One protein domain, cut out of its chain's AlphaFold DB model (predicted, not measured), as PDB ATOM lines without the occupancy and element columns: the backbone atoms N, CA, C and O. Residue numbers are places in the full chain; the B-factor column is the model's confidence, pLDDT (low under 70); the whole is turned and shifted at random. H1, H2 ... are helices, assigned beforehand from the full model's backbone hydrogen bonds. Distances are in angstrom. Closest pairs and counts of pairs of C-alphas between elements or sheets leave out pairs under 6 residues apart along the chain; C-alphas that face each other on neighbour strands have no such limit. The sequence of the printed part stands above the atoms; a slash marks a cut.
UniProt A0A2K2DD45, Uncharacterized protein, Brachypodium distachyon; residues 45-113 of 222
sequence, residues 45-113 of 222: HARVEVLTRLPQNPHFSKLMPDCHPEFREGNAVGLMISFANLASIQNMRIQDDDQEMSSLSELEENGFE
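This is residues 45 to 113 of the 222 residues of an uncharacterized protein of Brachypodium distachyon (UniProt A0A2K2DD45). A long middle helix, H2, has the short H1 crossing it on one side near its C-terminal half, while H3 folds back on the other side in a loose helical hairpin. The printed part has 69 residues with three named helices, H1, H2, H3 in chain order, and no named strand: all helix. It is only just compact, close to loose: radius of gyration of the C-alphas 12.7 A, spans 37 by 27 by 17 A.

H1, residues 45 to 53, touches residues 81 to 87 of H2, residues 69 to 87, about perpendicular at 78 degrees; their closest C-alphas, of Arg 47 and Ala 84, are 5.7 A apart. H3, residues 97 to 109, forms a hairpin with H2, opposite ways at a steep tilt of 44 degrees, and touches its residues 79 to 86; the closest C-alphas, of Leu 79 and Leu 107, are 7.1 A apart. H1 and H3 are apart. Every O i to N i+4 pair is within hydrogen-bond range in H2 and H3, and 3 of 5 in H1.

H1 begins at C-alpha 45 (35.163, 12.615, -20.385) and spans 12.9 A, H2 27.0 A and H3 19.0 A, ending at C-alpha 109 (36.755, 28.116, -41.572).

The farthest C-alphas, of Asp 66 and Ile 94, are 37.2 A apart. The printed part has no cut; the link from H1 to H2 is long. Model pLDDT is under 70 at residues 45 to 49, 61 to 65 and 89 to 97.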
ATOM      1  N   HIS A  45      34.906  11.909 -21.646       53.22
ATOM      2  CA  HIS A  45      35.163  12.615 -20.385       53.22
ATOM      3  C   HIS A  45      36.375  13.563 -20.435       53.22
ATOM      4  O   HIS A  45      36.259  14.722 -20.054       53.22
ATOM      5  N   ALA A  46      37.512  13.117 -20.981       53.25
ATOM      6  CA  ALA A  46      38.728  13.935 -21.064       53.25
ATOM      7  C   ALA A  46      38.653  15.053 -22.128       53.25
ATOM      8  O   ALA A  46      39.441  15.993 -22.095       53.25
ATOM      9  N   ARG A  47      37.730  14.956 -23.095       59.62
ATOM     10  CA  ARG A  47      37.593  15.920 -24.206       59.62
ATOM     11  C   ARG A  47      36.583  17.010 -23.900       59.62
ATOM     12  O   ARG A  47      36.815  18.161 -24.252       59.62
ATOM     13  N   VAL A  48      35.507  16.655 -23.199       63.47
ATOM     14  CA  VAL A  48      34.550  17.630 -22.666       63.47
ATOM     15  C   VAL A  48      35.267  18.608 -21.732       63.47
ATOM     16  O   VAL A  48      34.990  19.798 -21.789       63.47
ATOM     17  N   GLU A  49      36.262  18.154 -20.964       68.75
ATOM     18  CA  GLU A  49      37.065  19.025 -20.094       68.75
ATOM     19  C   GLU A  49      37.883  20.087 -20.855       68.75
ATOM     20  O   GLU A  49      38.078  21.203 -20.377       68.75
ATOM     21  N   VAL A  50      38.357  19.780 -22.065       73.94
ATOM     22  CA  VAL A  50      39.047  20.780 -22.895       73.94
ATOM     23  C   VAL A  50      38.061  21.846 -23.361       73.94
ATOM     24  O   VAL A  50      38.380  23.028 -23.311       73.94
ATOM     25  N   LEU A  51      36.852  21.436 -23.744       74.94
ATOM     26  CA  LEU A  51      35.793  22.337 -24.199       74.94
ATOM     27  C   LEU A  51      35.188  23.172 -23.062       74.94
ATOM     28  O   LEU A  51      34.692  24.266 -23.312       74.94
ATOM     29  N   THR A  52      35.247  22.705 -21.810       78.06
ATOM     30  CA  THR A  52      34.863  23.528 -20.651       78.06
ATOM     31  C   THR A  52      35.929  24.566 -20.306       78.06
ATOM     32  O   THR A  52      35.589  25.670 -19.888       78.06
ATOM     33  N   ARG A  53      37.215  24.239 -20.490       79.50
ATOM     34  CA  ARG A  53      38.344  25.158 -20.248       79.50
ATOM     35  C   ARG A  53      38.552  26.162 -21.382       79.50
ATOM     36  O   ARG A  53      38.983  27.282 -21.127       79.50
ATOM     37  N   LEU A  54      38.260  25.754 -22.616       80.50
ATOM     38  CA  LEU A  54      38.300  26.563 -23.832       80.50
ATOM     39  C   LEU A  54      36.916  26.516 -24.491       80.50
ATOM     40  O   LEU A  54      36.728  25.768 -25.454       80.50
ATOM     41  N   PRO A  55      35.936  27.277 -23.970       82.50
ATOM     42  CA  PRO A  55      34.626  27.375 -24.592       82.50
ATOM     43  C   PRO A  55      34.761  27.855 -26.037       82.50
ATOM     44  O   PRO A  55      35.561  28.741 -26.331       82.50
ATOM     45  N   GLN A  56      33.991  27.255 -26.938       85.56
ATOM     46  CA  GLN A  56      33.948  27.611 -28.354       85.56
ATOM     47  C   GLN A  56      32.493  27.818 -28.765       85.56
ATOM     48  O   GLN A  56      31.614  27.091 -28.298       85.56
ATOM     49  N   ASN A  57      32.243  28.780 -29.653       83.44
ATOM     50  CA  ASN A  57      30.929  29.005 -30.257       83.44
ATOM     51  C   ASN A  57      31.034  29.044 -31.794       83.44
ATOM     52  O   ASN A  57      30.835  30.099 -32.401       83.44
ATOM     53  N   PRO A  58      31.410  27.920 -32.430       83.31
ATOM     54  CA  PRO A  58      31.568  27.865 -33.873       83.31
ATOM     55  C   PRO A  58      30.220  28.049 -34.568       83.31
ATOM     56  O   PRO A  58      29.215  27.441 -34.200       83.31
ATOM     57  N   HIS A  59      30.189  28.890 -35.600       75.62
ATOM     58  CA  HIS A  59      28.948  29.215 -36.302       75.62
ATOM     59  C   HIS A  59      28.476  28.101 -37.243       75.62
ATOM     60  O   HIS A  59      27.367  28.204 -37.765       75.62
ATOM     61  N   PHE A  60      29.290  27.055 -37.475       71.12
ATOM     62  CA  PHE A  60      28.962  25.871 -38.284       71.12
ATOM     63  C   PHE A  60      28.300  26.196 -39.637       71.12
ATOM     64  O   PHE A  60      27.615  25.372 -40.238       71.12
ATOM     65  N   SER A  61      28.497  27.414 -40.143       62.47
ATOM     66  CA  SER A  61      27.673  28.001 -41.210       62.47
ATOM     67  C   SER A  61      27.905  27.345 -42.568       62.47
ATOM     68  O   SER A  61      27.141  27.566 -43.501       62.47
ATOM     69  N   LYS A  62      28.968  26.539 -42.672       63.03
ATOM     70  CA  LYS A  62      29.316  25.719 -43.833       63.03
ATOM     71  C   LYS A  62      28.802  24.282 -43.732       63.03
ATOM     72  O   LYS A  62      29.037  23.505 -44.654       63.03
ATOM     73  N   LEU A  63      28.126  23.896 -42.645       64.19
ATOM     74  CA  LEU A  63      27.609  22.541 -42.484       64.19
ATOM     75  C   LEU A  63      26.428  22.300 -43.424       64.19
ATOM     76  O   LEU A  63      25.271  22.451 -43.040       64.19
ATOM     77  N   MET A  64      26.776  21.920 -44.652       65.69
ATOM     78  CA  MET A  64      25.972  21.199 -45.632       65.69
ATOM     79  C   MET A  64      24.475  21.558 -45.563       65.69
ATOM     80  O   MET A  64      23.700  20.802 -44.971       65.69
ATOM     81  N   PRO A  65      24.065  22.699 -46.152       67.75
ATOM     82  CA  PRO A  65      22.685  23.195 -46.087       67.75
ATOM     83  C   PRO A  65      21.642  22.157 -46.527       67.75
ATOM     84  O   PRO A  65      20.539  22.125 -45.990       67.75
ATOM     85  N   ASP A  66      22.032  21.267 -47.445       73.44
ATOM     86  CA  ASP A  66      21.187  20.225 -48.036       73.44
ATOM     87  C   ASP A  66      21.258  18.872 -47.296       73.44
ATOM     88  O   ASP A  66      20.807  17.843 -47.803       73.44
ATOM     89  N   CYS A  67      21.862  18.833 -46.105       72.06
ATOM     90  CA  CYS A  67      22.096  17.604 -45.349       72.06
ATOM     91  C   CYS A  67      21.034  17.361 -44.272       72.06
ATOM     92  O   CYS A  67      20.588  18.283 -43.583       72.06
ATOM     93  N   HIS A  68      20.662  16.090 -44.091       80.75
ATOM     94  CA  HIS A  68      19.725  15.668 -43.049       80.75
ATOM     95  C   HIS A  68      20.262  16.071 -41.653       80.75
ATOM     96  O   HIS A  68      21.478  15.985 -41.433       80.75
ATOM     97  N   PRO A  69      19.407  16.513 -40.709       77.31
ATOM     98  CA  PRO A  69      19.835  17.047 -39.409       77.31
ATOM     99  C   PRO A  69      20.854  16.188 -38.645       77.31
ATOM    100  O   PRO A  69      21.832  16.713 -38.126       77.31
ATOM    101  N   GLU A  70      20.685  14.875 -38.665       75.94
ATOM    102  CA  GLU A  70      21.489  13.878 -37.958       75.94
ATOM    103  C   GLU A  70      22.932  13.843 -38.483       75.94
ATOM    104  O   GLU A  70      23.883  13.701 -37.714       75.94
ATOM    105  N   PHE A  71      23.128  14.028 -39.790       78.75
ATOM    106  CA  PHE A  71      24.464  14.112 -40.387       78.75
ATOM    107  C   PHE A  71      25.116  15.474 -40.127       78.75
ATOM    108  O   PHE A  71      26.329  15.548 -39.922       78.75
ATOM    109  N   ARG A  72      24.319  16.549 -40.085       80.31
ATOM    110  CA  ARG A  72      24.790  17.887 -39.707       80.31
ATOM    111  C   ARG A  72      25.287  17.903 -38.260       80.31
ATOM    112  O   ARG A  72      26.377  18.402 -37.993       80.31
ATOM    113  N   GLU A  73      24.525  17.310 -37.348       81.19
ATOM    114  CA  GLU A  73      24.901  17.138 -35.943       81.19
ATOM    115  C   GLU A  73      26.144  16.259 -35.796       81.19
ATOM    116  O   GLU A  73      27.082  16.635 -35.094       81.19
ATOM    117  N   GLY A  74      26.204  15.134 -36.515       82.38
ATOM    118  CA  GLY A  74      27.379  14.266 -36.529       82.38
ATOM    119  C   GLY A  74      28.653  14.998 -36.961       82.38
ATOM    120  O   GLY A  74      29.696  14.843 -36.322       82.38
ATOM    121  N   ASN A  75      28.573  15.848 -37.992       83.06
ATOM    122  CA  ASN A  75      29.724  16.629 -38.441       83.06
ATOM    123  C   ASN A  75      30.130  17.710 -37.425       83.06
ATOM    124  O   ASN A  75      31.313  17.868 -37.131       83.06
ATOM    125  N   ALA A  76      29.157  18.410 -36.832       83.75
ATOM    126  CA  ALA A  76      29.412  19.380 -35.767       83.75
ATOM    127  C   ALA A  76      30.141  18.731 -34.578       83.75
ATOM    128  O   ALA A  76      31.161  19.239 -34.108       83.75
ATOM    129  N   VAL A  77      29.663  17.564 -34.132       84.50
ATOM    130  CA  VAL A  77      30.305  16.774 -33.074       84.50
ATOM    131  C   VAL A  77      31.718  16.354 -33.487       84.50
ATOM    132  O   VAL A  77      32.648  16.484 -32.692       84.50
ATOM    133  N   GLY A  78      31.908  15.904 -34.731       84.69
ATOM    134  CA  GLY A  78      33.219  15.557 -35.280       84.69
ATOM    135  C   GLY A  78      34.221  16.711 -35.194       84.69
ATOM    136  O   GLY A  78      35.309  16.537 -34.644       84.69
ATOM    137  N   LEU A  79      33.833  17.906 -35.644       87.06
ATOM    138  CA  LEU A  79      34.669  19.109 -35.586       87.06
ATOM    139  C   LEU A  79      35.007  19.518 -34.144       87.06
ATOM    140  O   LEU A  79      36.159  19.828 -33.846       87.06
ATOM    141  N   MET A  80      34.043  19.448 -33.219       86.38
ATOM    142  CA  MET A  80      34.281  19.725 -31.793       86.38
ATOM    143  C   MET A  80      35.304  18.759 -31.178       86.38
ATOM    144  O   MET A  80      36.184  19.167 -30.416       86.38
ATOM    145  N   ILE A  81      35.216  17.472 -31.524       84.00
ATOM    146  CA  ILE A  81      36.168  16.442 -31.092       84.00
ATOM    147  C   ILE A  81      37.556  16.699 -31.701       84.00
ATOM    148  O   ILE A  81      38.562  16.518 -31.004       84.00
ATOM    149  N   SER A  82      37.628  17.138 -32.961       85.12
ATOM    150  CA  SER A  82      38.874  17.526 -33.639       85.12
ATOM    151  C   SER A  82      39.534  18.746 -32.994       85.12
ATOM    152  O   SER A  82      40.734  18.713 -32.721       85.12
ATOM    153  N   PHE A  83      38.767  19.781 -32.646       86.88
ATOM    154  CA  PHE A  83      39.289  20.925 -31.899       86.88
ATOM    155  C   PHE A  83      39.836  20.501 -30.531       86.88
ATOM    156  O   PHE A  83      40.982  20.802 -30.204       86.88
ATOM    157  N   ALA A  84      39.062  19.736 -29.750       85.31
ATOM    158  CA  ALA A  84      39.499  19.258 -28.436       85.31
ATOM    159  C   ALA A  84      40.781  18.409 -28.522       85.31
ATOM    160  O   ALA A  84      41.630  18.454 -27.627       85.31
ATOM    161  N   ASN A  85      40.943  17.655 -29.613       79.69
ATOM    162  CA  ASN A  85      42.155  16.900 -29.905       79.69
ATOM    163  C   ASN A  85      43.378  17.794 -30.067       79.69
ATOM    164  O   ASN A  85      44.368  17.550 -29.383       79.69
ATOM    165  N   LEU A  86      43.297  18.795 -30.943       81.31
ATOM    166  CA  LEU A  86      44.403  19.715 -31.225       81.31
ATOM    167  C   LEU A  86      44.705  20.615 -30.022       81.31
ATOM    168  O   LEU A  86      45.859  20.908 -29.719       81.31
ATOM    169  N   ALA A  87      43.673  21.021 -29.282       81.25
ATOM    170  CA  ALA A  87      43.819  21.846 -28.092       81.25
ATOM    171  C   ALA A  87      44.494  21.103 -26.925       81.25
ATOM    172  O   ALA A  87      45.209  21.727 -26.126       81.25
ATOM    173  N   SER A  88      44.330  19.779 -26.842       76.88
ATOM    174  CA  SER A  88      44.957  18.957 -25.807       76.88
ATOM    175  C   SER A  88      46.486  19.014 -25.882       76.88
ATOM    176  O   SER A  88      47.105  18.668 -26.886       76.88
ATOM    177  N   ILE A  89      47.107  19.415 -24.770       59.06
ATOM    178  CA  ILE A  89      48.559  19.612 -24.620       59.06
ATOM    179  C   ILE A  89      49.351  18.329 -24.933       59.06
ATOM    180  O   ILE A  89      50.470  18.403 -25.425       59.06
ATOM    181  N   GLN A  90      48.773  17.151 -24.679       60.22
ATOM    182  CA  GLN A  90      49.428  15.856 -24.905       60.22
ATOM    183  C   GLN A  90      49.446  15.421 -26.381       60.22
ATOM    184  O   GLN A  90      50.196  14.513 -26.731       60.22
ATOM    185  N   ASN A  91      48.624  16.050 -27.226       58.06
ATOM    186  CA  ASN A  91      48.417  15.638 -28.615       58.06
ATOM    187  C   ASN A  91      49.086  16.555 -29.640       58.06
ATOM    188  O   ASN A  91      49.227  16.116 -30.774       58.06
ATOM    189  N   MET A  92      49.531  17.764 -29.267       61.69
ATOM    190  CA  MET A  92      50.457  18.555 -30.096       61.69
ATOM    191  C   MET A  92      51.846  17.917 -30.026       61.69
ATOM    192  O   MET A  92      52.791  18.428 -29.420       61.69
ATOM    193  N   ARG A  93      51.943  16.707 -30.566       60.19
ATOM    194  CA  ARG A  93      53.201  16.018 -30.756       60.19
ATOM    195  C   ARG A  93      53.678  16.515 -32.107       60.19
ATOM    196  O   ARG A  93      53.177  16.045 -33.113       60.19
ATOM    197  N   ILE A  94      54.614  17.465 -32.076       57.56
ATOM    198  CA  ILE A  94      55.220  18.190 -33.208       57.56
ATOM    199  C   ILE A  94      55.958  17.212 -34.155       57.56
ATOM    200  O   ILE A  94      57.187  17.211 -34.265       57.56
ATOM    201  N   GLN A  95      55.229  16.254 -34.718       59.84
ATOM    202  CA  GLN A  95      55.694  15.212 -35.624       59.84
ATOM    203  C   GLN A  95      55.270  15.536 -37.059       59.84
ATOM    204  O   GLN A  95      56.083  15.291 -37.943       59.84
ATOM    205  N   ASP A  96      54.089  16.143 -37.265       60.88
ATOM    206  CA  ASP A  96      53.556  16.561 -38.575       60.88
ATOM    207  C   ASP A  96      53.026  18.008 -38.544       60.88
ATOM    208  O   ASP A  96      51.835  18.291 -38.393       60.88
ATOM    209  N   ASP A  97      53.964  18.937 -38.688       69.56
ATOM    210  CA  ASP A  97      53.781  20.376 -38.486       69.56
ATOM    211  C   ASP A  97      52.808  20.995 -39.519       69.56
ATOM    212  O   ASP A  97      51.992  21.861 -39.190       69.56
ATOM    213  N   ASP A  98      52.825  20.483 -40.754       71.31
ATOM    214  CA  ASP A  98      51.981  20.955 -41.860       71.31
ATOM    215  C   ASP A  98      50.528  20.464 -41.741       71.31
ATOM    216  O   ASP A  98      49.577  21.190 -42.051       71.31
ATOM    217  N   GLN A  99      50.334  19.236 -41.252       79.19
ATOM    218  CA  GLN A  99      49.007  18.639 -41.106       79.19
ATOM    219  C   GLN A  99      48.218  19.306 -39.973       79.19
ATOM    220  O   GLN A  99      47.017  19.563 -40.112       79.19
ATOM    221  N   GLU A 100      48.884  19.621 -38.860       80.94
ATOM    222  CA  GLU A 100      48.267  20.316 -37.727       80.94
ATOM    223  C   GLU A 100      47.881  21.758 -38.098       80.94
ATOM    224  O   GLU A 100      46.765  22.189 -37.797       80.94
ATOM    225  N   MET A 101      48.736  22.480 -38.834       85.00
ATOM    226  CA  MET A 101      48.426  23.825 -39.344       85.00
ATOM    227  C   MET A 101      47.255  23.834 -40.339       85.00
ATOM    228  O   MET A 101      46.374  24.699 -40.261       85.00
ATOM    229  N   SER A 102      47.201  22.850 -41.242       86.50
ATOM    230  CA  SER A 102      46.067  22.678 -42.158       86.50
ATOM    231  C   SER A 102      44.768  22.406 -41.393       86.50
ATOM    232  O   SER A 102      43.734  22.997 -41.697       86.50
ATOM    233  N   SER A 103      44.826  21.571 -40.351       87.25
ATOM    234  CA  SER A 103      43.657  21.221 -39.533       87.25
ATOM    235  C   SER A 103      43.120  22.419 -38.737       87.25
ATOM    236  O   SER A 103      41.908  22.583 -38.605       87.25
ATOM    237  N   LEU A 104      43.998  23.292 -38.225       89.50
ATOM    238  CA  LEU A 104      43.574  24.536 -37.566       89.50
ATOM    239  C   LEU A 104      42.877  25.491 -38.541       89.50
ATOM    240  O   LEU A 104      41.911  26.145 -38.156       89.50
ATOM    241  N   SER A 105      43.338  25.554 -39.791       90.00
ATOM    242  CA  SER A 105      42.723  26.391 -40.831       90.00
ATOM    243  C   SER A 105      41.315  25.898 -41.187       90.00
ATOM    244  O   SER A 105      40.383  26.693 -41.262       90.00
ATOM    245  N   GLU A 106      41.125  24.580 -41.295       88.44
ATOM    246  CA  GLU A 106      39.806  23.971 -41.514       88.44
ATOM    247  C   GLU A 106      38.834  24.236 -40.347       88.44
ATOM    248  O   GLU A 106      37.648  24.502 -40.556       88.44
ATOM    249  N   LEU A 107      39.321  24.212 -39.103       89.44
ATOM    250  CA  LEU A 107      38.508  24.565 -37.937       89.44
ATOM    251  C   LEU A 107      38.136  26.054 -37.932       89.44
ATOM    252  O   LEU A 107      36.977  26.393 -37.697       89.44
ATOM    253  N   GLU A 108      39.076  26.947 -38.238       90.88
ATOM    254  CA  GLU A 108      38.809  28.389 -38.340       90.88
ATOM    255  C   GLU A 108      37.725  28.694 -39.381       90.88
ATOM    256  O   GLU A 108      36.795  29.455 -39.119       90.88
ATOM    257  N   GLU A 109      37.772  28.016 -40.527       89.31
ATOM    258  CA  GLU A 109      36.755  28.116 -41.572       89.31
ATOM    259  C   GLU A 109      35.344  27.699 -41.125       89.31
ATOM    260  O   GLU A 109      34.351  28.153 -41.706       89.31
ATOM    261  N   ASN A 110      35.248  26.837 -40.111       87.06
ATOM    262  CA  ASN A 110      33.994  26.400 -39.499       87.06
ATOM    263  C   ASN A 110      33.591  27.252 -38.277       87.06
ATOM    264  O   ASN A 110      32.581  26.960 -37.627       87.06
ATOM    265  N   GLY A 111      34.341  28.321 -37.993       88.38
ATOM    266  CA  GLY A 111      34.040  29.311 -36.962       88.38
ATOM    267  C   GLY A 111      34.716  29.073 -35.617       88.38
ATOM    268  O   GLY A 111      34.314  29.687 -34.633       88.38
ATOM    269  N   PHE A 112      35.701  28.176 -35.537       91.12
ATOM    270  CA  PHE A 112      36.453  27.954 -34.301       91.12
ATOM    271  C   PHE A 112      37.480  29.068 -34.058       91.12
ATOM    272  O   PHE A 112      38.167  29.522 -34.973       91.12
ATOM    273  N   GLU A 113      37.655  29.455 -32.796       90.56
ATOM    274  CA  GLU A 113      38.681  30.403 -32.367       90.56
ATOM    275  C   GLU A 113      40.017  29.679 -32.162       90.56
ATOM    276  O   GLU A 113      40.353  29.204 -31.075       90.56
TER     277      GLU A 113